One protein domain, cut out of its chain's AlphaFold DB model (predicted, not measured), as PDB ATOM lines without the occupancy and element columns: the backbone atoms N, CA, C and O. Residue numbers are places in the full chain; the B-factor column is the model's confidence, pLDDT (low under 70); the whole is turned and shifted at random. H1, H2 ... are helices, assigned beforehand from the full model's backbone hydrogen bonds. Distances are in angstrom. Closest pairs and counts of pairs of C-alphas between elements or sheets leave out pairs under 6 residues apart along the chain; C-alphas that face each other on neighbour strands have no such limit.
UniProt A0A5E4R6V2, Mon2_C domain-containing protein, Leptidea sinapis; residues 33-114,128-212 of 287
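What this domain is: This is residues 33 to 114 and 128 to 212 of the 287 residues of the protein "Mon2_C domain-containing protein" of Leptidea sinapis (UniProt A0A5E4R6V2). Eight helices stand side by side in a slab two layers thick, with H1, H3, H5 and H7 in one row and H2, H4, H6 and H8 in the other. The chain passes back and forth between the rows, and the H1 and H2 end is the looser one. The printed part has 167 residues with eight named helices, H1 to H8 in chain order, and no named strand: the class is all helix. H3 to H8 form an up and down bundle, each helix running against the one before it. The whole is compact, with a radius of gyration of the C-alphas of 16.8 A and spans of 53 by 38 by 21 A.

How they stand to each other: H8, residues 188 to 212, forms a hairpin with H7, residues 166 to 182, at a shallow tilt of 25 degrees; their closest C-alphas, Cys 205 and Cys 166, are 6.0 A apart. With residues 190 to 201 alone H8 touches H6, residues 147 to 163, closest at C-alphas 197 and 158, 6.6 A. H6 and H7 form a hairpin, closest at C-alphas 161 and 169, 3.9 A. H6 touches H4, residues 96 to 112, the same way at a shallow tilt of 12 degrees, closest at C-alphas 156 and 103, 4.2 A. H5, residues 128 to 145, and H6 are the hubs, touching four helices each; they form a hairpin, closest at C-alphas 143 and 149, 5.1 A. H5 touches H3, residues 73 to 93, the same way at a shallow tilt of 8 degrees, closest at C-alphas 128 and 77, 6.1 A. H2, residues 50 to 63, only just touches H3, with 3 pairs of C-alphas within 8 A, and is in a hairpin with it, closest at C-alphas 51 and 89, 6.8 A. H1, residues 35 to 43, forms a hairpin with H2, closest at C-alphas 42 and 51, 6.2 A. Every O i to N i+4 pair is within hydrogen-bond range in H1, H2, H4 and H7, against 12 of 17 in H3, 12 of 14 in H5, 11 of 13 in H6 and 19 of 21 in H8.

Where its parts are: H8 is 36.9 A from first to last C-alpha, ending at C-alpha 212 (-0.125, -5.250, -47.428). H3 is 28.3 A long, with a kink of 62 degrees near residue 87. H5 measures 27.0 A, H6 25.4 A, H4 24.7 A and H7 24.3 A. H1 begins at C-alpha 35 (-15.053, -43.244, -40.888).

The domain as a whole: The two C-alphas farthest apart, of Thr 47 and Arg 210, are 57.5 A apart. Residues 115 to 127 are not printed, and C-alphas 114 and 128 are 10.3 A apart across the cut. Of the links that are printed whole, none is long. Mean pLDDT of the printed part is 81.2; 34 residues are under 70, among them 33 to 52 and 64 to 71.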
ATOM      1  N   VAL A  33     -12.616 -45.505 -34.429       48.81
ATOM      2  CA  VAL A  33     -13.647 -46.168 -35.235       48.81
ATOM      3  C   VAL A  33     -13.629 -45.545 -36.622       48.81
ATOM      4  O   VAL A  33     -13.764 -44.324 -36.764       48.81
ATOM      5  N   SER A  34     -13.362 -46.374 -37.631       57.19
ATOM      6  CA  SER A  34     -13.085 -45.870 -38.964       57.19
ATOM      7  C   SER A  34     -14.290 -45.074 -39.453       57.19
ATOM      8  O   SER A  34     -15.451 -45.411 -39.203       57.19
ATOM      9  N   LEU A  35     -14.022 -43.991 -40.176       54.75
ATOM     10  CA  LEU A  35     -15.053 -43.244 -40.888       54.75
ATOM     11  C   LEU A  35     -15.948 -44.189 -41.711       54.75
ATOM     12  O   LEU A  35     -17.154 -43.977 -41.804       54.75
ATOM     13  N   GLU A  36     -15.364 -45.256 -42.261       58.38
ATOM     14  CA  GLU A  36     -16.081 -46.329 -42.946       58.38
ATOM     15  C   GLU A  36     -17.096 -47.035 -42.058       58.38
ATOM     16  O   GLU A  36     -18.162 -47.370 -42.551       58.38
ATOM     17  N   GLU A  37     -16.841 -47.251 -40.771       63.47
ATOM     18  CA  GLU A  37     -17.820 -47.864 -39.875       63.47
ATOM     19  C   GLU A  37     -18.987 -46.907 -39.585       63.47
ATOM     20  O   GLU A  37     -20.143 -47.330 -39.612       63.47
ATOM     21  N   VAL A  38     -18.721 -45.602 -39.436       61.28
ATOM     22  CA  VAL A  38     -19.769 -44.565 -39.320       61.28
ATOM     23  C   VAL A  38     -20.601 -44.481 -40.604       61.28
ATOM     24  O   VAL A  38     -21.834 -44.482 -40.553       61.28
ATOM     25  N   VAL A  39     -19.945 -44.459 -41.766       58.56
ATOM     26  CA  VAL A  39     -20.584 -44.411 -43.090       58.56
ATOM     27  C   VAL A  39     -21.315 -45.721 -43.402       58.56
ATOM     28  O   VAL A  39     -22.425 -45.699 -43.929       58.56
ATOM     29  N   SER A  40     -20.761 -46.872 -43.023       65.12
ATOM     30  CA  SER A  40     -21.368 -48.195 -43.207       65.12
ATOM     31  C   SER A  40     -22.552 -48.408 -42.263       65.12
ATOM     32  O   SER A  40     -23.550 -49.014 -42.657       65.12
ATOM     33  N   ALA A  41     -22.499 -47.871 -41.041       59.16
ATOM     34  CA  ALA A  41     -23.639 -47.826 -40.128       59.16
ATOM     35  C   ALA A  41     -24.746 -46.902 -40.658       59.16
ATOM     36  O   ALA A  41     -25.920 -47.272 -40.604       59.16
ATOM     37  N   ALA A  42     -24.386 -45.750 -41.236       54.81
ATOM     38  CA  ALA A  42     -25.331 -44.862 -41.910       54.81
ATOM     39  C   ALA A  42     -25.955 -45.521 -43.157       54.81
ATOM     40  O   ALA A  42     -27.161 -45.420 -43.359       54.81
ATOM     41  N   GLY A  43     -25.175 -46.263 -43.950       57.88
ATOM     42  CA  GLY A  43     -25.661 -46.991 -45.127       57.88
ATOM     43  C   GLY A  43     -26.561 -48.188 -44.795       57.88
ATOM     44  O   GLY A  43     -27.450 -48.530 -45.571       57.88
ATOM     45  N   ARG A  44     -26.389 -48.810 -43.620       60.22
ATOM     46  CA  ARG A  44     -27.248 -49.907 -43.127       60.22
ATOM     47  C   ARG A  44     -28.498 -49.421 -42.381       60.22
ATOM     48  O   ARG A  44     -29.358 -50.232 -42.030       60.22
ATOM     49  N   ALA A  45     -28.634 -48.113 -42.161       53.53
ATOM     50  CA  ALA A  45     -29.728 -47.477 -41.433       53.53
ATOM     51  C   ALA A  45     -31.031 -47.352 -42.253       53.53
ATOM     52  O   ALA A  45     -31.728 -46.349 -42.150       53.53
ATOM     53  N   GLY A  46     -31.417 -48.376 -43.020       55.81
ATOM     54  CA  GLY A  46     -32.704 -48.423 -43.736       55.81
ATOM     55  C   GLY A  46     -33.935 -48.606 -42.832       55.81
ATOM     56  O   GLY A  46     -35.033 -48.831 -43.322       55.81
ATOM     57  N   THR A  47     -33.760 -48.551 -41.509       59.56
ATOM     58  CA  THR A  47     -34.854 -48.610 -40.532       59.56
ATOM     59  C   THR A  47     -35.138 -47.200 -40.031       59.56
ATOM     60  O   THR A  47     -34.220 -46.520 -39.558       59.56
ATOM     61  N   GLU A  48     -36.395 -46.755 -40.144       59.72
ATOM     62  CA  GLU A  48     -36.857 -45.467 -39.615       59.72
ATOM     63  C   GLU A  48     -36.326 -45.272 -38.183       59.72
ATOM     64  O   GLU A  48     -36.619 -46.039 -37.267       59.72
ATOM     65  N   GLY A  49     -35.451 -44.281 -37.996       64.94
ATOM     66  CA  GLY A  49     -34.868 -43.934 -36.695       64.94
ATOM     67  C   GLY A  49     -33.394 -44.301 -36.486       64.94
ATOM     68  O   GLY A  49     -32.772 -43.751 -35.574       64.94
ATOM     69  N   ALA A  50     -32.781 -45.147 -37.320       66.31
ATOM     70  CA  ALA A  50     -31.340 -45.409 -37.228       66.31
ATOM     71  C   ALA A  50     -30.498 -44.187 -37.655       66.31
ATOM     72  O   ALA A  50     -29.580 -43.808 -36.926       66.31
ATOM     73  N   GLY A  51     -30.881 -43.490 -38.732       66.06
ATOM     74  CA  GLY A  51     -30.210 -42.255 -39.170       66.06
ATOM     75  C   GLY A  51     -30.233 -41.145 -38.111       66.06
ATOM     76  O   GLY A  51     -29.220 -40.499 -37.858       66.06
ATOM     77  N   ARG A  52     -31.352 -41.001 -37.384       69.06
ATOM     78  CA  ARG A  52     -31.486 -40.017 -36.296       69.06
ATOM     79  C   ARG A  52     -30.536 -40.297 -35.128       69.06
ATOM     80  O   ARG A  52     -30.046 -39.357 -34.514       69.06
ATOM     81  N   ARG A  53     -30.266 -41.572 -34.821       72.81
ATOM     82  CA  ARG A  53     -29.316 -41.967 -33.763       72.81
ATOM     83  C   ARG A  53     -27.868 -41.710 -34.169       72.81
ATOM     84  O   ARG A  53     -27.132 -41.143 -33.368       72.81
ATOM     85  N   VAL A  54     -27.489 -42.077 -35.397       69.81
ATOM     86  CA  VAL A  54     -26.149 -41.782 -35.942       69.81
ATOM     87  C   VAL A  54     -25.911 -40.277 -35.929       69.81
ATOM     88  O   VAL A  54     -24.869 -39.825 -35.473       69.81
ATOM     89  N   TRP A  55     -26.914 -39.495 -36.331       72.38
ATOM     90  CA  TRP A  55     -26.819 -38.043 -36.316       72.38
ATOM     91  C   TRP A  55     -26.771 -37.444 -34.919       72.38
ATOM     92  O   TRP A  55     -25.950 -36.574 -34.667       72.38
ATOM     93  N   ALA A  56     -27.592 -37.923 -33.984       74.56
ATOM     94  CA  ALA A  56     -27.528 -37.471 -32.596       74.56
ATOM     95  C   ALA A  56     -26.135 -37.694 -31.992       74.56
ATOM     96  O   ALA A  56     -25.662 -36.873 -31.211       74.56
ATOM     97  N   ALA A  57     -25.471 -38.782 -32.372       71.81
ATOM     98  CA  ALA A  57     -24.143 -39.090 -31.883       71.81
ATOM     99  C   ALA A  57     -23.023 -38.363 -32.650       71.81
ATOM    100  O   ALA A  57     -22.074 -37.906 -32.020       71.81
ATOM    101  N   ALA A  58     -23.163 -38.157 -33.964       70.88
ATOM    102  CA  ALA A  58     -22.298 -37.250 -34.723       70.88
ATOM    103  C   ALA A  58     -22.385 -35.820 -34.163       70.88
ATOM    104  O   ALA A  58     -21.364 -35.188 -33.915       70.88
ATOM    105  N   TRP A  59     -23.595 -35.350 -33.845       74.00
ATOM    106  CA  TRP A  59     -23.820 -34.090 -33.140       74.00
ATOM    107  C   TRP A  59     -23.179 -34.069 -31.763       74.00
ATOM    108  O   TRP A  59     -22.620 -33.047 -31.379       74.00
ATOM    109  N   ALA A  60     -23.275 -35.160 -31.004       75.56
ATOM    110  CA  ALA A  60     -22.619 -35.249 -29.708       75.56
ATOM    111  C   ALA A  60     -21.102 -35.076 -29.866       75.56
ATOM    112  O   ALA A  60     -20.532 -34.240 -29.173       75.56
ATOM    113  N   ALA A  61     -20.486 -35.758 -30.838       70.50
ATOM    114  CA  ALA A  61     -19.068 -35.610 -31.166       70.50
ATOM    115  C   ALA A  61     -18.708 -34.202 -31.684       70.50
ATOM    116  O   ALA A  61     -17.616 -33.708 -31.434       70.50
ATOM    117  N   TRP A  62     -19.624 -33.518 -32.373       69.75
ATOM    118  CA  TRP A  62     -19.432 -32.129 -32.809       69.75
ATOM    119  C   TRP A  62     -19.609 -31.092 -31.702       69.75
ATOM    120  O   TRP A  62     -19.091 -29.979 -31.811       69.75
ATOM    121  N   ARG A  63     -20.363 -31.418 -30.649       70.00
ATOM    122  CA  ARG A  63     -20.642 -30.510 -29.530       70.00
ATOM    123  C   ARG A  63     -19.746 -30.734 -28.324       70.00
ATOM    124  O   ARG A  63     -19.817 -29.913 -27.410       70.00
ATOM    125  N   THR A  64     -18.941 -31.797 -28.288       66.38
ATOM    126  CA  THR A  64     -17.983 -31.989 -27.196       66.38
ATOM    127  C   THR A  64     -17.086 -30.754 -27.109       66.38
ATOM    128  O   THR A  64     -16.470 -30.384 -28.113       66.38
ATOM    129  N   PRO A  65     -17.070 -30.057 -25.959       57.50
ATOM    130  CA  PRO A  65     -16.311 -28.829 -25.807       57.50
ATOM    131  C   PRO A  65     -14.826 -29.105 -26.031       57.50
ATOM    132  O   PRO A  65     -14.282 -30.085 -25.523       57.50
ATOM    133  N   VAL A  66     -14.185 -28.201 -26.774       56.16
ATOM    134  CA  VAL A  66     -12.761 -28.282 -27.137       56.16
ATOM    135  C   VAL A  66     -11.864 -28.358 -25.889       56.16
ATOM    136  O   VAL A  66     -10.790 -28.942 -25.941       56.16
ATOM    137  N   GLU A  67     -12.335 -27.839 -24.748       56.62
ATOM    138  CA  GLU A  67     -11.639 -27.880 -23.451       56.62
ATOM    139  C   GLU A  67     -11.376 -29.297 -22.925       56.62
ATOM    140  O   GLU A  67     -10.396 -29.502 -22.217       56.62
ATOM    141  N   VAL A  68     -12.221 -30.278 -23.265       61.41
ATOM    142  CA  VAL A  68     -12.049 -31.676 -22.824       61.41
ATOM    143  C   VAL A  68     -11.304 -32.501 -23.875       61.41
ATOM    144  O   VAL A  68     -10.630 -33.474 -23.550       61.41
ATOM    145  N   TYR A  69     -11.417 -32.112 -25.144       60.19
ATOM    146  CA  TYR A  69     -10.801 -32.798 -26.270       60.19
ATOM    147  C   TYR A  69     -10.676 -31.822 -27.439       60.19
ATOM    148  O   TYR A  69     -11.691 -31.351 -27.948       60.19
ATOM    149  N   SER A  70      -9.453 -31.533 -27.889       62.41
ATOM    150  CA  SER A  70      -9.237 -30.792 -29.133       62.41
ATOM    151  C   SER A  70      -9.256 -31.780 -30.302       62.41
ATOM    152  O   SER A  70      -8.248 -32.457 -30.517       62.41
ATOM    153  N   PRO A  71     -10.362 -31.905 -31.063       66.94
ATOM    154  CA  PRO A  71     -10.394 -32.793 -32.219       66.94
ATOM    155  C   PRO A  71      -9.308 -32.408 -33.226       66.94
ATOM    156  O   PRO A  71      -9.027 -31.226 -33.436       66.94
ATOM    157  N   SER A  72      -8.705 -33.409 -33.872       75.88
ATOM    158  CA  SER A  72      -7.711 -33.149 -34.913       75.88
ATOM    159  C   SER A  72      -8.352 -32.415 -36.098       75.88
ATOM    160  O   SER A  72      -9.503 -32.669 -36.467       75.88
ATOM    161  N   ALA A  73      -7.601 -31.509 -36.729       73.62
ATOM    162  CA  ALA A  73      -8.068 -30.780 -37.911       73.62
ATOM    163  C   ALA A  73      -8.502 -31.737 -39.039       73.62
ATOM    164  O   ALA A  73      -9.495 -31.482 -39.722       73.62
ATOM    165  N   SER A  74      -7.810 -32.873 -39.186       76.00
ATOM    166  CA  SER A  74      -8.158 -33.929 -40.140       76.00
ATOM    167  C   SER A  74      -9.537 -34.517 -39.855       76.00
ATOM    168  O   SER A  74     -10.356 -34.597 -40.764       76.00
ATOM    169  N   PHE A  75      -9.840 -34.845 -38.594       78.38
ATOM    170  CA  PHE A  75     -11.149 -35.373 -38.203       78.38
ATOM    171  C   PHE A  75     -12.279 -34.379 -38.502       78.38
ATOM    172  O   PHE A  75     -13.278 -34.742 -39.125       78.38
ATOM    173  N   LEU A  76     -12.096 -33.108 -38.129       77.06
ATOM    174  CA  LEU A  76     -13.063 -32.045 -38.421       77.06
ATOM    175  C   LEU A  76     -13.276 -31.868 -39.928       77.06
ATOM    176  O   LEU A  76     -14.412 -31.771 -40.391       77.06
ATOM    177  N   THR A  77     -12.194 -31.884 -40.706       77.19
ATOM    178  CA  THR A  77     -12.259 -31.773 -42.166       77.19
ATOM    179  C   THR A  77     -13.023 -32.944 -42.776       77.19
ATOM    180  O   THR A  77     -13.903 -32.735 -43.609       77.19
ATOM    181  N   THR A  78     -12.752 -34.171 -42.330       81.25
ATOM    182  CA  THR A  78     -13.460 -35.364 -42.800       81.25
ATOM    183  C   THR A  78     -14.951 -35.303 -42.472       81.25
ATOM    184  O   THR A  78     -15.776 -35.612 -43.327       81.25
ATOM    185  N   LEU A  79     -15.318 -34.846 -41.273       79.06
ATOM    186  CA  LEU A  79     -16.719 -34.668 -40.879       79.06
ATOM    187  C   LEU A  79     -17.470 -33.684 -41.784       79.06
ATOM    188  O   LEU A  79     -18.608 -33.934 -42.182       79.06
ATOM    189  N   VAL A  80     -16.821 -32.575 -42.130       83.50
ATOM    190  CA  VAL A  80     -17.345 -31.585 -43.077       83.50
ATOM    191  C   VAL A  80     -17.456 -32.215 -44.477       83.50
ATOM    192  O   VAL A  80     -18.485 -32.107 -45.138       83.50
ATOM    193  N   GLN A  81     -16.463 -32.985 -44.920       84.00
ATOM    194  CA  GLN A  81     -16.492 -33.649 -46.230       84.00
ATOM    195  C   GLN A  81     -17.587 -34.722 -46.369       84.00
ATOM    196  O   GLN A  81     -18.189 -34.825 -47.436       84.00
ATOM    197  N   ILE A  82     -17.879 -35.505 -45.323       83.19
ATOM    198  CA  ILE A  82     -18.947 -36.525 -45.362       83.19
ATOM    199  C   ILE A  82     -20.346 -35.928 -45.198       83.19
ATOM    200  O   ILE A  82     -21.336 -36.588 -45.527       83.19
ATOM    201  N   PHE A  83     -20.454 -34.698 -44.686       86.44
ATOM    202  CA  PHE A  83     -21.737 -34.082 -44.367       86.44
ATOM    203  C   PHE A  83     -22.736 -34.102 -45.535       86.44
ATOM    204  O   PHE A  83     -23.870 -34.505 -45.291       86.44
ATOM    205  N   PRO A  84     -22.381 -33.768 -46.795       85.06
ATOM    206  CA  PRO A  84     -23.331 -33.827 -47.905       85.06
ATOM    207  C   PRO A  84     -23.961 -35.212 -48.108       85.06
ATOM    208  O   PRO A  84     -25.141 -35.295 -48.446       85.06
ATOM    209  N   LEU A  85     -23.211 -36.294 -47.869       82.56
ATOM    210  CA  LEU A  85     -23.716 -37.668 -47.973       82.56
ATOM    211  C   LEU A  85     -24.695 -37.985 -46.839       82.56
ATOM    212  O   LEU A  85     -25.764 -38.547 -47.069       82.56
ATOM    213  N   ILE A  86     -24.349 -37.581 -45.615       81.56
ATOM    214  CA  ILE A  86     -25.197 -37.781 -44.434       81.56
ATOM    215  C   ILE A  86     -26.473 -36.939 -44.547       81.56
ATOM    216  O   ILE A  86     -27.569 -37.412 -44.247       81.56
ATOM    217  N   PHE A  87     -26.348 -35.703 -45.029       87.19
ATOM    218  CA  PHE A  87     -27.452 -34.768 -45.174       87.19
ATOM    219  C   PHE A  87     -28.568 -35.323 -46.063       87.19
ATOM    220  O   PHE A  87     -29.737 -35.141 -45.738       87.19
ATOM    221  N   GLN A  88     -28.245 -36.082 -47.117       86.75
ATOM    222  CA  GLN A  88     -29.260 -36.722 -47.966       86.75
ATOM    223  C   GLN A  88     -30.206 -37.638 -47.178       86.75
ATOM    224  O   GLN A  88     -31.397 -37.678 -47.475       86.75
ATOM    225  N   GLN A  89     -29.699 -38.324 -46.151       82.00
ATOM    226  CA  GLN A  89     -30.492 -39.219 -45.302       82.00
ATOM    227  C   GLN A  89     -31.285 -38.460 -44.232       82.00
ATOM    228  O   GLN A  89     -32.316 -38.930 -43.755       82.00
ATOM    229  N   LEU A  90     -30.805 -37.280 -43.836       84.38
ATOM    230  CA  LEU A  90     -31.404 -36.473 -42.772       84.38
ATOM    231  C   LEU A  90     -32.369 -35.417 -43.283       84.38
ATOM    232  O   LEU A  90     -33.169 -34.905 -42.497       84.38
ATOM    233  N   ARG A  91     -32.308 -35.110 -44.577       88.75
ATOM    234  CA  ARG A  91     -33.047 -34.042 -45.244       88.75
ATOM    235  C   ARG A  91     -34.524 -33.942 -44.822       88.75
ATOM    236  O   ARG A  91     -34.922 -32.831 -44.474       88.75
ATOM    237  N   PRO A  92     -35.321 -35.030 -44.739       87.94
ATOM    238  CA  PRO A  92     -36.734 -34.935 -44.340       87.94
ATOM    239  C   PRO A  92     -36.944 -34.465 -42.895       87.94
ATOM    240  O   PRO A  92     -37.985 -33.914 -42.560       87.94
ATOM    241  N   THR A  93     -35.956 -34.695 -42.030       88.62
ATOM    242  CA  THR A  93     -36.013 -34.396 -40.590       88.62
ATOM    243  C   THR A  93     -35.130 -33.224 -40.177       88.62
ATOM    244  O   THR A  93     -35.113 -32.866 -39.003       88.62
ATOM    245  N   PHE A  94     -34.378 -32.644 -41.113       91.19
ATOM    246  CA  PHE A  94     -33.427 -31.575 -40.836       91.19
ATOM    247  C   PHE A  94     -34.173 -30.287 -40.497       91.19
ATOM    248  O   PHE A  94     -35.049 -29.884 -41.259       91.19
ATOM    249  N   THR A  95     -33.863 -29.645 -39.376       94.12
ATOM    250  CA  THR A  95     -34.605 -28.475 -38.877       94.12
ATOM    251  C   THR A  95     -33.771 -27.196 -38.922       94.12
ATOM    252  O   THR A  95     -32.554 -27.238 -39.084       94.12
ATOM    253  N   ALA A  96     -34.408 -26.036 -38.722       94.81
ATOM    254  CA  ALA A  96     -33.697 -24.760 -38.591       94.81
ATOM    255  C   ALA A  96     -32.668 -24.785 -37.443       94.81
ATOM    256  O   ALA A  96     -31.559 -24.282 -37.591       94.81
ATOM    257  N   LYS A  97     -32.986 -25.474 -36.339       92.94
ATOM    258  CA  LYS A  97     -32.072 -25.652 -35.205       92.94
ATOM    259  C   LYS A  97     -30.823 -26.459 -35.580       92.94
ATOM    260  O   LYS A  97     -29.743 -26.172 -35.076       92.94
ATOM    261  N   ASP A  98     -30.953 -27.448 -36.469       92.38
ATOM    262  CA  ASP A  98     -29.799 -28.200 -36.981       92.38
ATOM    263  C   ASP A  98     -28.904 -27.317 -37.868       92.38
ATOM    264  O   ASP A  98     -27.682 -27.434 -37.809       92.38
ATOM    265  N   VAL A  99     -29.493 -26.407 -38.661       94.06
ATOM    266  CA  VAL A  99     -28.743 -25.424 -39.468       94.06
ATOM    267  C   VAL A  99     -27.940 -24.482 -38.568       94.06
ATOM    268  O   VAL A  99     -26.756 -24.271 -38.821       94.06
ATOM    269  N   GLU A 100     -28.556 -23.932 -37.516       92.94
ATOM    270  CA  GLU A 100     -27.882 -23.036 -36.561       92.94
ATOM    271  C   GLU A 100     -26.697 -23.733 -35.893       92.94
ATOM    272  O   GLU A 100     -25.582 -23.216 -35.892       92.94
ATOM    273  N   GLN A 101     -26.917 -24.955 -35.410       90.44
ATOM    274  CA  GLN A 101     -25.878 -25.763 -34.776       90.44
ATOM    275  C   GLN A 101     -24.748 -26.119 -35.737       90.44
ATOM    276  O   GLN A 101     -23.585 -26.157 -35.329       90.44
ATOM    277  N   LEU A 102     -25.066 -26.360 -37.013       90.88
ATOM    278  CA  LEU A 102     -24.043 -26.584 -38.027       90.88
ATOM    279  C   LEU A 102     -23.240 -25.310 -38.252       90.88
ATOM    280  O   LEU A 102     -22.017 -25.372 -38.269       90.88
ATOM    281  N   GLY A 103     -23.909 -24.162 -38.364       91.81
ATOM    282  CA  GLY A 103     -23.263 -22.858 -38.462       91.81
ATOM    283  C   GLY A 103     -22.294 -22.605 -37.308       91.81
ATOM    284  O   GLY A 103     -21.132 -22.285 -37.551       91.81
ATOM    285  N   GLU A 104     -22.729 -22.818 -36.066       90.25
ATOM    286  CA  GLU A 104     -21.879 -22.697 -34.875       90.25
ATOM    287  C   GLU A 104     -20.676 -23.646 -34.915       90.25
ATOM    288  O   GLU A 104     -19.553 -23.247 -34.597       90.25
ATOM    289  N   CYS A 105     -20.894 -24.901 -35.319       87.06
ATOM    290  CA  CYS A 105     -19.830 -25.892 -35.452       87.06
ATOM    291  C   CYS A 105     -18.798 -25.453 -36.499       87.06
ATOM    292  O   CYS A 105     -17.607 -25.383 -36.198       87.06
ATOM    293  N   LEU A 106     -19.250 -25.057 -37.692       88.69
ATOM    294  CA  LEU A 106     -18.380 -24.549 -38.753       88.69
ATOM    295  C   LEU A 106     -17.626 -23.290 -38.315       88.69
ATOM    296  O   LEU A 106     -16.449 -23.152 -38.643       88.69
ATOM    297  N   CYS A 107     -18.257 -22.405 -37.536       89.81
ATOM    298  CA  CYS A 107     -17.587 -21.226 -36.992       89.81
ATOM    299  C   CYS A 107     -16.438 -21.609 -36.056       89.81
ATOM    300  O   CYS A 107     -15.345 -21.055 -36.176       89.81
ATOM    301  N   LYS A 108     -16.654 -22.578 -35.158       85.50
ATOM    302  CA  LYS A 108     -15.606 -23.098 -34.265       85.50
ATOM    303  C   LYS A 108     -14.466 -23.715 -35.065       85.50
ATOM    304  O   LYS A 108     -13.317 -23.355 -34.845       85.50
ATOM    305  N   ILE A 109     -14.787 -24.569 -36.039       82.62
ATOM    306  CA  ILE A 109     -13.797 -25.210 -36.916       82.62
ATOM    307  C   ILE A 109     -12.953 -24.152 -37.644       82.62
ATOM    308  O   ILE A 109     -11.727 -24.216 -37.613       82.62
ATOM    309  N   CYS A 110     -13.594 -23.141 -38.237       84.06
ATOM    310  CA  CYS A 110     -12.897 -22.069 -38.955       84.06
ATOM    311  C   CYS A 110     -12.120 -21.118 -38.031       84.06
ATOM    312  O   CYS A 110     -11.207 -20.447 -38.498       84.06
ATOM    313  N   SER A 111     -12.467 -21.047 -36.742       82.56
ATOM    314  CA  SER A 111     -11.732 -20.249 -35.748       82.56
ATOM    315  C   SER A 111     -10.490 -20.971 -35.225       82.56
ATOM    316  O   SER A 111      -9.536 -20.320 -34.809       82.56
ATOM    317  N   VAL A 112     -10.515 -22.308 -35.221       74.25
ATOM    318  CA  VAL A 112      -9.396 -23.149 -34.776       74.25
ATOM    319  C   VAL A 112      -8.354 -23.316 -35.876       74.25
ATOM    320  O   VAL A 112      -7.208 -23.582 -35.533       74.25
ATOM    321  N   GLU A 113      -8.714 -23.141 -37.157       63.34
ATOM    322  CA  GLU A 113      -7.785 -23.240 -38.293       63.34
ATOM    323  C   GLU A 113      -6.579 -22.310 -38.057       63.34
ATOM    324  O   GLU A 113      -6.689 -21.086 -38.210       63.34
ATOM    325  N   PRO A 114      -5.422 -22.863 -37.641       51.69
ATOM    326  CA  PRO A 114      -4.264 -22.049 -37.361       51.69
ATOM    327  C   PRO A 114      -3.755 -21.596 -38.720       51.69
ATOM    328  O   PRO A 114      -3.582 -22.411 -39.629       51.69
ATOM    329  N   VAL A 128      -9.838 -25.468 -44.576       70.44
ATOM    330  CA  VAL A 128     -11.022 -26.080 -43.943       70.44
ATOM    331  C   VAL A 128     -12.271 -25.224 -44.188       70.44
ATOM    332  O   VAL A 128     -13.366 -25.740 -44.431       70.44
ATOM    333  N   SER A 129     -12.080 -23.906 -44.261       73.88
ATOM    334  CA  SER A 129     -13.092 -22.937 -44.701       73.88
ATOM    335  C   SER A 129     -13.723 -23.229 -46.077       73.88
ATOM    336  O   SER A 129     -14.914 -22.967 -46.261       73.88
ATOM    337  N   LEU A 130     -12.995 -23.807 -47.042       78.69
ATOM    338  CA  LEU A 130     -13.566 -24.185 -48.343       78.69
ATOM    339  C   LEU A 130     -14.507 -25.385 -48.209       78.69
ATOM    340  O   LEU A 130     -15.592 -25.398 -48.791       78.69
ATOM    341  N   HIS A 131     -14.125 -26.383 -47.414       81.12
ATOM    342  CA  HIS A 131     -14.986 -27.531 -47.141       81.12
ATOM    343  C   HIS A 131     -16.249 -27.111 -46.376       81.12
ATOM    344  O   HIS A 131     -17.342 -27.563 -46.720       81.12
ATOM    345  N   ALA A 132     -16.130 -26.180 -45.423       84.69
ATOM    346  CA  ALA A 132     -17.273 -25.599 -44.719       84.69
ATOM    347  C   ALA A 132     -18.275 -24.943 -45.687       84.69
ATOM    348  O   ALA A 132     -19.486 -25.141 -45.572       84.69
ATOM    349  N   LEU A 133     -17.776 -24.215 -46.692       82.19
ATOM    350  CA  LEU A 133     -18.614 -23.628 -47.739       82.19
ATOM    351  C   LEU A 133     -19.316 -24.690 -48.592       82.19
ATOM    352  O   LEU A 133     -20.491 -24.523 -48.912       82.19
ATOM    353  N   HIS A 134     -18.645 -25.797 -48.921       84.00
ATOM    354  CA  HIS A 134     -19.280 -26.909 -49.636       84.00
ATOM    355  C   HIS A 134     -20.411 -27.564 -48.826       84.00
ATOM    356  O   HIS A 134     -21.435 -27.931 -49.408       84.00
ATOM    357  N   CYS A 135     -20.288 -27.659 -47.495       86.44
ATOM    358  CA  CYS A 135     -21.403 -28.096 -46.646       86.44
ATOM    359  C   CYS A 135     -22.600 -27.154 -46.739       86.44
ATOM    360  O   CYS A 135     -23.738 -27.608 -46.865       86.44
ATOM    361  N   LEU A 136     -22.347 -25.846 -46.685       88.12
ATOM    362  CA  LEU A 136     -23.406 -24.844 -46.759       88.12
ATOM    363  C   LEU A 136     -24.049 -24.781 -48.149       88.12
ATOM    364  O   LEU A 136     -25.248 -24.539 -48.231       88.12
ATOM    365  N   ASP A 137     -23.318 -25.074 -49.228       87.75
ATOM    366  CA  ASP A 137     -23.893 -25.172 -50.580       87.75
ATOM    367  C   ASP A 137     -24.914 -26.319 -50.699       87.75
ATOM    368  O   ASP A 137     -25.980 -26.158 -51.301       87.75
ATOM    369  N   ALA A 138     -24.646 -27.460 -50.054       86.94
ATOM    370  CA  ALA A 138     -25.607 -28.562 -49.995       86.94
ATOM    371  C   ALA A 138     -26.906 -28.146 -49.279       86.94
ATOM    372  O   ALA A 138     -28.001 -28.489 -49.735       86.94
ATOM    373  N   LEU A 139     -26.796 -27.358 -48.205       91.12
ATOM    374  CA  LEU A 139     -27.958 -26.828 -47.491       91.12
ATOM    375  C   LEU A 139     -28.646 -25.668 -48.211       91.12
ATOM    376  O   LEU A 139     -29.849 -25.486 -48.043       91.12
ATOM    377  N   HIS A 140     -27.914 -24.894 -49.011       90.75
ATOM    378  CA  HIS A 140     -28.443 -23.756 -49.759       90.75
ATOM    379  C   HIS A 140     -29.622 -24.197 -50.626       90.75
ATOM    380  O   HIS A 140     -30.701 -23.608 -50.562       90.75
ATOM    381  N   LYS A 141     -29.445 -25.279 -51.393       89.94
ATOM    382  CA  LYS A 141     -30.501 -25.832 -52.252       89.94
ATOM    383  C   LYS A 141     -31.725 -26.250 -51.442       89.94
ATOM    384  O   LYS A 141     -32.842 -25.995 -51.875       89.94
ATOM    385  N   GLU A 142     -31.526 -26.833 -50.262       92.69
ATOM    386  CA  GLU A 142     -32.643 -27.226 -49.405       92.69
ATOM    387  C   GLU A 142     -33.355 -26.024 -48.788       92.69
ATOM    388  O   GLU A 142     -34.581 -26.005 -48.748       92.69
ATOM    389  N   ALA A 143     -32.626 -24.994 -48.362       93.38
ATOM    390  CA  ALA A 143     -33.221 -23.782 -47.808       93.38
ATOM    391  C   ALA A 143     -34.087 -23.033 -48.838       93.38
ATOM    392  O   ALA A 143     -35.088 -22.417 -48.475       93.38
ATOM    393  N   LEU A 144     -33.756 -23.141 -50.130       92.12
ATOM    394  CA  LEU A 144     -34.602 -22.633 -51.216       92.12
ATOM    395  C   LEU A 144     -35.877 -23.457 -51.433       92.12
ATOM    396  O   LEU A 144     -36.861 -22.920 -51.925       92.12
ATOM    397  N   LEU A 145     -35.882 -24.741 -51.068       93.00
ATOM    398  CA  LEU A 145     -37.084 -25.583 -51.110       93.00
ATOM    399  C   LEU A 145     -37.919 -25.450 -49.830       93.00
ATOM    400  O   LEU A 145     -39.143 -25.554 -49.866       93.00
ATOM    401  N   ARG A 146     -37.257 -25.214 -48.696       94.00
ATOM    402  CA  ARG A 146     -37.834 -25.127 -47.353       94.00
ATOM    403  C   ARG A 146     -37.483 -23.783 -46.738       94.00
ATOM    404  O   ARG A 146     -36.516 -23.654 -45.989       94.00
ATOM    405  N   HIS A 147     -38.307 -22.780 -47.034       93.75
ATOM    406  CA  HIS A 147     -38.070 -21.397 -46.612       93.75
ATOM    407  C   HIS A 147     -37.959 -21.213 -45.088       93.75
ATOM    408  O   HIS A 147     -37.377 -20.234 -44.634       93.75
ATOM    409  N   GLU A 148     -38.467 -22.160 -44.295       94.81
ATOM    410  CA  GLU A 148     -38.289 -22.206 -42.837       94.81
ATOM    411  C   GLU A 148     -36.817 -22.312 -42.396       94.81
ATOM    412  O   GLU A 148     -36.479 -21.906 -41.287       94.81
ATOM    413  N   LEU A 149     -35.928 -22.820 -43.258       95.50
ATOM    414  CA  LEU A 149     -34.496 -22.950 -42.976       95.50
ATOM    415  C   LEU A 149     -33.711 -21.672 -43.306       95.50
ATOM    416  O   LEU A 149     -32.570 -21.523 -42.866       95.50
ATOM    417  N   LEU A 150     -34.293 -20.750 -44.085       94.69
ATOM    418  CA  LEU A 150     -33.603 -19.546 -44.556       94.69
ATOM    419  C   LEU A 150     -33.093 -18.652 -43.419       94.69
ATOM    420  O   LEU A 150     -31.921 -18.279 -43.489       94.69
ATOM    421  N   PRO A 151     -33.879 -18.322 -42.371       94.31
ATOM    422  CA  PRO A 151     -33.396 -17.461 -41.289       94.31
ATOM    423  C   PRO A 151     -32.132 -18.023 -40.628       94.31
ATOM    424  O   PRO A 151     -31.122 -17.330 -40.517       94.31
ATOM    425  N   ALA A 152     -32.156 -19.315 -40.290       95.19
ATOM    426  CA  ALA A 152     -31.016 -20.021 -39.716       95.19
ATOM    427  C   ALA A 152     -29.805 -20.044 -40.662       95.19
ATOM    428  O   ALA A 152     -28.668 -19.872 -40.224       95.19
ATOM    429  N   MET A 153     -30.039 -20.196 -41.971       95.25
ATOM    430  CA  MET A 153     -28.985 -20.161 -42.987       95.25
ATOM    431  C   MET A 153     -28.287 -18.798 -43.049       95.25
ATOM    432  O   MET A 153     -27.060 -18.733 -43.123       95.25
ATOM    433  N   PHE A 154     -29.049 -17.700 -42.997       94.62
ATOM    434  CA  PHE A 154     -28.479 -16.351 -42.961       94.62
ATOM    435  C   PHE A 154     -27.644 -16.125 -41.705       94.62
ATOM    436  O   PHE A 154     -26.539 -15.586 -41.807       94.62
ATOM    437  N   THR A 155     -28.134 -16.562 -40.546       93.94
ATOM    438  CA  THR A 155     -27.383 -16.491 -39.287       93.94
ATOM    439  C   THR A 155     -26.082 -17.287 -39.382       93.94
ATOM    440  O   THR A 155     -25.017 -16.751 -39.088       93.94
ATOM    441  N   ALA A 156     -26.128 -18.526 -39.879       94.12
ATOM    442  CA  ALA A 156     -24.938 -19.357 -40.055       94.12
ATOM    443  C   ALA A 156     -23.906 -18.709 -40.998       94.12
ATOM    444  O   ALA A 156     -22.728 -18.628 -40.659       94.12
ATOM    445  N   LEU A 157     -24.343 -18.202 -42.155       93.25
ATOM    446  CA  LEU A 157     -23.461 -17.565 -43.140       93.25
ATOM    447  C   LEU A 157     -22.853 -16.254 -42.638       93.25
ATOM    448  O   LEU A 157     -21.686 -15.983 -42.911       93.25
ATOM    449  N   THR A 158     -23.624 -15.431 -41.926       92.94
ATOM    450  CA  THR A 158     -23.124 -14.159 -41.379       92.94
ATOM    451  C   THR A 158     -22.147 -14.388 -40.228       92.94
ATOM    452  O   THR A 158     -21.070 -13.797 -40.246       92.94
ATOM    453  N   SER A 159     -22.441 -15.316 -39.313       93.06
ATOM    454  CA  SER A 159     -21.507 -15.725 -38.255       93.06
ATOM    455  C   SER A 159     -20.219 -16.320 -38.828       93.06
ATOM    456  O   SER A 159     -19.122 -15.960 -38.401       93.06
ATOM    457  N   LEU A 160     -20.329 -17.176 -39.852       91.38
ATOM    458  CA  LEU A 160     -19.158 -17.757 -40.507       91.38
ATOM    459  C   LEU A 160     -18.321 -16.684 -41.213       91.38
ATOM    460  O   LEU A 160     -17.089 -16.725 -41.186       91.38
ATOM    461  N   ALA A 161     -18.973 -15.685 -41.809       91.19
ATOM    462  CA  ALA A 161     -18.293 -14.555 -42.423       91.19
ATOM    463  C   ALA A 161     -17.518 -13.688 -41.419       91.19
ATOM    464  O   ALA A 161     -16.551 -13.034 -41.815       91.19
ATOM    465  N   ASP A 162     -17.933 -13.659 -40.152       90.12
ATOM    466  CA  ASP A 162     -17.260 -12.884 -39.109       90.12
ATOM    467  C   ASP A 162     -15.998 -13.566 -38.577       90.12
ATOM    468  O   ASP A 162     -15.037 -12.864 -38.243       90.12
ATOM    469  N   VAL A 163     -15.976 -14.903 -38.541       88.69
ATOM    470  CA  VAL A 163     -14.813 -15.685 -38.082       88.69
ATOM    471  C   VAL A 163     -13.819 -16.010 -39.198       88.69
ATOM    472  O   VAL A 163     -12.639 -16.227 -38.933       88.69
ATOM    473  N   THR A 164     -14.263 -16.038 -40.457       84.88
ATOM    474  CA  THR A 164     -13.387 -16.331 -41.599       84.88
ATOM    475  C   THR A 164     -12.601 -15.097 -42.058       84.88
ATOM    476  O   THR A 164     -13.052 -13.954 -41.970       84.88
ATOM    477  N   GLN A 165     -11.397 -15.321 -42.596       80.31
ATOM    478  CA  GLN A 165     -10.575 -14.257 -43.191       80.31
ATOM    479  C   GLN A 165     -11.217 -13.686 -44.473       80.31
ATOM    480  O   GLN A 165     -12.174 -14.254 -44.998       80.31
ATOM    481  N   CYS A 166     -10.672 -12.583 -45.017       73.62
ATOM    482  CA  CYS A 166     -11.272 -11.806 -46.125       73.62
ATOM    483  C   CYS A 166     -11.883 -12.648 -47.260       73.62
ATOM    484  O   CYS A 166     -12.994 -12.355 -47.696       73.62
ATOM    485  N   GLU A 167     -11.185 -13.681 -47.746       77.19
ATOM    486  CA  GLU A 167     -11.685 -14.516 -48.848       77.19
ATOM    487  C   GLU A 167     -12.890 -15.373 -48.437       77.19
ATOM    488  O   GLU A 167     -13.910 -15.355 -49.129       77.19
ATOM    489  N   GLY A 168     -12.813 -16.060 -47.292       82.19
ATOM    490  CA  GLY A 168     -13.921 -16.858 -46.758       82.19
ATOM    491  C   GLY A 168     -15.134 -15.995 -46.404       82.19
ATOM    492  O   GLY A 168     -16.261 -16.340 -46.759       82.19
ATOM    493  N   SER A 169     -14.893 -14.814 -45.828       87.44
ATOM    494  CA  SER A 169     -15.936 -13.851 -45.476       87.44
ATOM    495  C   SER A 169     -16.705 -13.380 -46.712       87.44
ATOM    496  O   SER A 169     -17.936 -13.432 -46.754       87.44
ATOM    497  N   CYS A 170     -15.990 -13.017 -47.783       86.56
ATOM    498  CA  CYS A 170     -16.605 -12.635 -49.054       86.56
ATOM    499  C   CYS A 170     -17.437 -13.764 -49.676       86.56
ATOM    500  O   CYS A 170     -18.507 -13.492 -50.220       86.56
ATOM    501  N   LEU A 171     -16.982 -15.017 -49.592       87.06
ATOM    502  CA  LEU A 171     -17.719 -16.165 -50.123       87.06
ATOM    503  C   LEU A 171     -19.000 -16.447 -49.324       87.06
ATOM    504  O   LEU A 171     -20.061 -16.601 -49.931       87.06
ATOM    505  N   CYS A 172     -18.930 -16.428 -47.990       90.62
ATOM    506  CA  CYS A 172     -20.097 -16.612 -47.119       90.62
ATOM    507  C   CYS A 172     -21.163 -15.537 -47.380       90.62
ATOM    508  O   CYS A 172     -22.344 -15.836 -47.571       90.62
ATOM    509  N   LEU A 173     -20.741 -14.273 -47.470       91.94
ATOM    510  CA  LEU A 173     -21.655 -13.162 -47.731       91.94
ATOM    511  C   LEU A 173     -22.187 -13.181 -49.166       91.94
ATOM    512  O   LEU A 173     -23.361 -12.882 -49.380       91.94
ATOM    513  N   SER A 174     -21.378 -13.597 -50.146       90.62
ATOM    514  CA  SER A 174     -21.842 -13.832 -51.517       90.62
ATOM    515  C   SER A 174     -22.948 -14.888 -51.551       90.62
ATOM    516  O   SER A 174     -23.985 -14.662 -52.177       90.62
ATOM    517  N   ALA A 175     -22.772 -16.009 -50.847       90.06
ATOM    518  CA  ALA A 175     -23.796 -17.045 -50.739       90.06
ATOM    519  C   ALA A 175     -25.077 -16.509 -50.076       90.06
ATOM    520  O   ALA A 175     -26.169 -16.727 -50.602       90.06
ATOM    521  N   GLY A 176     -24.948 -15.712 -49.009       91.00
ATOM    522  CA  GLY A 176     -26.082 -15.023 -48.384       91.00
ATOM    523  C   GLY A 176     -26.818 -14.101 -49.362       91.00
ATOM    524  O   GLY A 176     -28.043 -14.120 -49.458       91.00
ATOM    525  N   THR A 177     -26.093 -13.334 -50.176       92.06
ATOM    526  CA  THR A 177     -26.731 -12.467 -51.182       92.06
ATOM    527  C   THR A 177     -27.428 -13.247 -52.291       92.06
ATOM    528  O   THR A 177     -28.480 -12.813 -52.761       92.06
ATOM    529  N   ALA A 178     -26.888 -14.403 -52.686       91.31
ATOM    530  CA  ALA A 178     -27.529 -15.290 -53.648       91.31
ATOM    531  C   ALA A 178     -28.837 -15.874 -53.086       91.31
ATOM    532  O   ALA A 178     -29.855 -15.813 -53.776       91.31
ATOM    533  N   LEU A 179     -28.843 -16.313 -51.819       91.12
ATOM    534  CA  LEU A 179     -30.056 -16.762 -51.118       91.12
ATOM    535  C   LEU A 179     -31.130 -15.674 -51.090       91.12
ATOM    536  O   LEU A 179     -32.277 -15.917 -51.463       91.12
ATOM    537  N   TYR A 180     -30.746 -14.452 -50.712       92.75
ATOM    538  CA  TYR A 180     -31.676 -13.325 -50.665       92.75
ATOM    539  C   TYR A 180     -32.298 -13.041 -52.040       92.75
ATOM    540  O   TYR A 180     -33.499 -12.800 -52.140       92.75
ATOM    541  N   ARG A 181     -31.503 -13.101 -53.118       93.12
ATOM    542  CA  ARG A 181     -32.003 -12.893 -54.488       93.12
ATOM    543  C   ARG A 181     -32.927 -14.010 -54.959       93.12
ATOM    544  O   ARG A 181     -33.881 -13.725 -55.675       93.12
ATOM    545  N   ALA A 182     -32.635 -15.251 -54.584       91.81
ATOM    546  CA  ALA A 182     -33.438 -16.405 -54.965       91.81
ATOM    547  C   ALA A 182     -34.790 -16.441 -54.231       91.81
ATOM    548  O   ALA A 182     -35.783 -16.860 -54.818       91.81
ATOM    549  N   ALA A 183     -34.852 -15.948 -52.987       91.12
ATOM    550  CA  ALA A 183     -36.077 -15.932 -52.190       91.12
ATOM    551  C   ALA A 183     -36.260 -14.606 -51.407       91.12
ATOM    552  O   ALA A 183     -36.113 -14.584 -50.181       91.12
ATOM    553  N   PRO A 184     -36.618 -13.484 -52.070       86.44
ATOM    554  CA  PRO A 184     -36.617 -12.158 -51.439       86.44
ATOM    555  C   PRO A 184     -37.678 -11.977 -50.348       86.44
ATOM    556  O   PRO A 184     -37.393 -11.407 -49.299       86.44
ATOM    557  N   ALA A 185     -38.898 -12.472 -50.586       91.75
ATOM    558  CA  ALA A 185     -40.018 -12.341 -49.654       91.75
ATOM    559  C   ALA A 185     -39.766 -13.043 -48.303       91.75
ATOM    560  O   ALA A 185     -39.868 -12.371 -47.277       91.75
ATOM    561  N   PRO A 186     -39.375 -14.336 -48.252       89.31
ATOM    562  CA  PRO A 186     -39.079 -14.987 -46.974       89.31
ATOM    563  C   PRO A 186     -37.808 -14.434 -46.314       89.31
ATOM    564  O   PRO A 186     -37.707 -14.442 -45.092       89.31
ATOM    565  N   SER A 187     -36.864 -13.894 -47.092       91.06
ATOM    566  CA  SER A 187     -35.573 -13.400 -46.592       91.06
ATOM    567  C   SER A 187     -35.567 -11.917 -46.198       91.06
ATOM    568  O   SER A 187     -34.517 -11.387 -45.831       91.06
ATOM    569  N   ALA A 188     -36.701 -11.212 -46.283       91.50
ATOM    570  CA  ALA A 188     -36.753  -9.757 -46.112       91.50
ATOM    571  C   ALA A 188     -36.181  -9.281 -44.761       91.50
ATOM    572  O   ALA A 188     -35.470  -8.278 -44.702       91.50
ATOM    573  N   HIS A 189     -36.426 -10.041 -43.693       91.31
ATOM    574  CA  HIS A 189     -35.956  -9.744 -42.338       91.31
ATOM    575  C   HIS A 189     -34.427  -9.876 -42.174       91.31
ATOM    576  O   HIS A 189     -33.835  -9.205 -41.329       91.31
ATOM    577  N   ALA A 190     -33.770 -10.698 -42.996       90.50
ATOM    578  CA  ALA A 190     -32.326 -10.922 -42.934       90.50
ATOM    579  C   ALA A 190     -31.516  -9.830 -43.661       90.50
ATOM    580  O   ALA A 190     -30.321  -9.664 -43.406       90.50
ATOM    581  N   LEU A 191     -32.156  -9.045 -44.538       91.44
ATOM    582  CA  LEU A 191     -31.483  -8.050 -45.379       91.44
ATOM    583  C   LEU A 191     -30.664  -7.007 -44.590       91.44
ATOM    584  O   LEU A 191     -29.512  -6.781 -44.970       91.44
ATOM    585  N   PRO A 192     -31.169  -6.379 -43.507       93.88
ATOM    586  CA  PRO A 192     -30.395  -5.374 -42.774       93.88
ATOM    587  C   PRO A 192     -29.101  -5.948 -42.184       93.88
ATOM    588  O   PRO A 192     -28.051  -5.306 -42.222       93.88
ATOM    589  N   HIS A 193     -29.168  -7.187 -41.692       92.12
ATOM    590  CA  HIS A 193     -28.042  -7.898 -41.096       92.12
ATOM    591  C   HIS A 193     -27.004  -8.249 -42.166       92.12
ATOM    592  O   HIS A 193     -25.818  -7.970 -41.993       92.12
ATOM    593  N   LEU A 194     -27.460  -8.754 -43.318       91.88
ATOM    594  CA  LEU A 194     -26.601  -9.065 -44.458       91.88
ATOM    595  C   LEU A 194     -25.882  -7.820 -45.000       91.88
ATOM    596  O   LEU A 194     -24.679  -7.866 -45.251       91.88
ATOM    597  N   LEU A 195     -26.587  -6.693 -45.144       93.69
ATOM    598  CA  LEU A 195     -25.988  -5.430 -45.595       93.69
ATOM    599  C   LEU A 195     -24.950  -4.899 -44.598       93.69
ATOM    600  O   LEU A 195     -23.877  -4.452 -45.010       93.69
ATOM    601  N   LYS A 196     -25.231  -4.988 -43.292       94.19
ATOM    602  CA  LYS A 196     -24.283  -4.607 -42.236       94.19
ATOM    603  C   LYS A 196     -23.024  -5.481 -42.265       94.19
ATOM    604  O   LYS A 196     -21.914  -4.949 -42.156       94.19
ATOM    605  N   ALA A 197     -23.182  -6.791 -42.449       91.25
ATOM    606  CA  ALA A 197     -22.069  -7.733 -42.547       91.25
ATOM    607  C   ALA A 197     -21.222  -7.480 -43.808       91.25
ATOM    608  O   ALA A 197     -20.004  -7.346 -43.709       91.25
ATOM    609  N   LEU A 198     -21.857  -7.279 -44.972       91.00
ATOM    610  CA  LEU A 198     -21.189  -6.889 -46.225       91.00
ATOM    611  C   LEU A 198     -20.384  -5.603 -46.083       91.00
ATOM    612  O   LEU A 198     -19.210  -5.565 -46.448       91.00
ATOM    613  N   HIS A 199     -20.988  -4.558 -45.524       91.75
ATOM    614  CA  HIS A 199     -20.297  -3.294 -45.298       91.75
ATOM    615  C   HIS A 199     -19.079  -3.473 -44.377       91.75
ATOM    616  O   HIS A 199     -17.997  -2.951 -44.654       91.75
ATOM    617  N   SER A 200     -19.230  -4.261 -43.311       90.88
ATOM    618  CA  SER A 200     -18.144  -4.564 -42.374       90.88
ATOM    619  C   SER A 200     -17.014  -5.352 -43.042       90.88
ATOM    620  O   SER A 200     -15.846  -5.004 -42.865       90.88
ATOM    621  N   ALA A 201     -17.340  -6.353 -43.862       87.88
ATOM    622  CA  ALA A 201     -16.364  -7.134 -44.618       87.88
ATOM    623  C   ALA A 201     -15.606  -6.277 -45.645       87.88
ATOM    624  O   ALA A 201     -14.378  -6.332 -45.705       87.88
ATOM    625  N   VAL A 202     -16.303  -5.411 -46.391       87.56
ATOM    626  CA  VAL A 202     -15.672  -4.473 -47.338       87.56
ATOM    627  C   VAL A 202     -14.725  -3.515 -46.611       87.56
ATOM    628  O   VAL A 202     -13.594  -3.309 -47.062       87.56
ATOM    629  N   LYS A 203     -15.139  -2.977 -45.454       88.06
ATOM    630  CA  LYS A 203     -14.293  -2.106 -44.623       88.06
ATOM    631  C   LYS A 203     -13.028  -2.835 -44.149       88.06
ATOM    632  O   LYS A 203     -11.935  -2.287 -44.294       88.06
ATOM    633  N   LYS A 204     -13.164  -4.073 -43.653       83.88
ATOM    634  CA  LYS A 204     -12.041  -4.933 -43.228       83.88
ATOM    635  C   LYS A 204     -11.077  -5.224 -44.391       83.88
ATOM    636  O   LYS A 204      -9.864  -5.051 -44.246       83.88
ATOM    637  N   CYS A 205     -11.587  -5.580 -45.572       80.06
ATOM    638  CA  CYS A 205     -10.728  -5.865 -46.727       80.06
ATOM    639  C   CYS A 205     -10.020  -4.617 -47.281       80.06
ATOM    640  O   CYS A 205      -8.882  -4.716 -47.745       80.06
ATOM    641  N   GLY A 206     -10.628  -3.430 -47.181       80.25
ATOM    642  CA  GLY A 206      -9.962  -2.168 -47.523       80.25
ATOM    643  C   GLY A 206      -8.759  -1.863 -46.624       80.25
ATOM    644  O   GLY A 206      -7.697  -1.472 -47.116       80.25
ATOM    645  N   THR A 207      -8.893  -2.095 -45.314       77.44
ATOM    646  CA  THR A 207      -7.789  -1.903 -44.360       77.44
ATOM    647  C   THR A 207      -6.647  -2.896 -44.562       77.44
ATOM    648  O   THR A 207      -5.483  -2.499 -44.503       77.44
ATOM    649  N   ASP A 208      -6.960  -4.160 -44.862       71.31
ATOM    650  CA  ASP A 208      -5.952  -5.202 -45.101       71.31
ATOM    651  C   ASP A 208      -5.134  -4.893 -46.368       71.31
ATOM    652  O   ASP A 208      -3.901  -4.906 -46.343       71.31
ATOM    653  N   LYS A 209      -5.801  -4.456 -47.449       70.62
ATOM    654  CA  LYS A 209      -5.117  -4.028 -48.679       70.62
ATOM    655  C   LYS A 209      -4.109  -2.905 -48.416       70.62
ATOM    656  O   LYS A 209      -2.987  -2.981 -48.905       70.62
ATOM    657  N   ARG A 210      -4.474  -1.894 -47.614       71.38
ATOM    658  CA  ARG A 210      -3.560  -0.794 -47.253       71.38
ATOM    659  C   ARG A 210      -2.365  -1.289 -46.437       71.38
ATOM    660  O   ARG A 210      -1.261  -0.797 -46.642       71.38
ATOM    661  N   ARG A 211      -2.572  -2.265 -45.547       65.62
ATOM    662  CA  ARG A 211      -1.504  -2.856 -44.730       65.62
ATOM    663  C   ARG A 211      -0.521  -3.664 -45.578       65.62
ATOM    664  O   ARG A 211       0.678  -3.476 -45.424       65.62
ATOM    665  N   ARG A 212      -1.003  -4.488 -46.515       59.81
ATOM    666  CA  ARG A 212      -0.125  -5.250 -47.428       59.81
ATOM    667  C   ARG A 212       0.653  -4.345 -48.376       59.81
ATOM    668  O   ARG A 212       1.839  -4.558 -48.578       59.81
TER     669      ARG A 212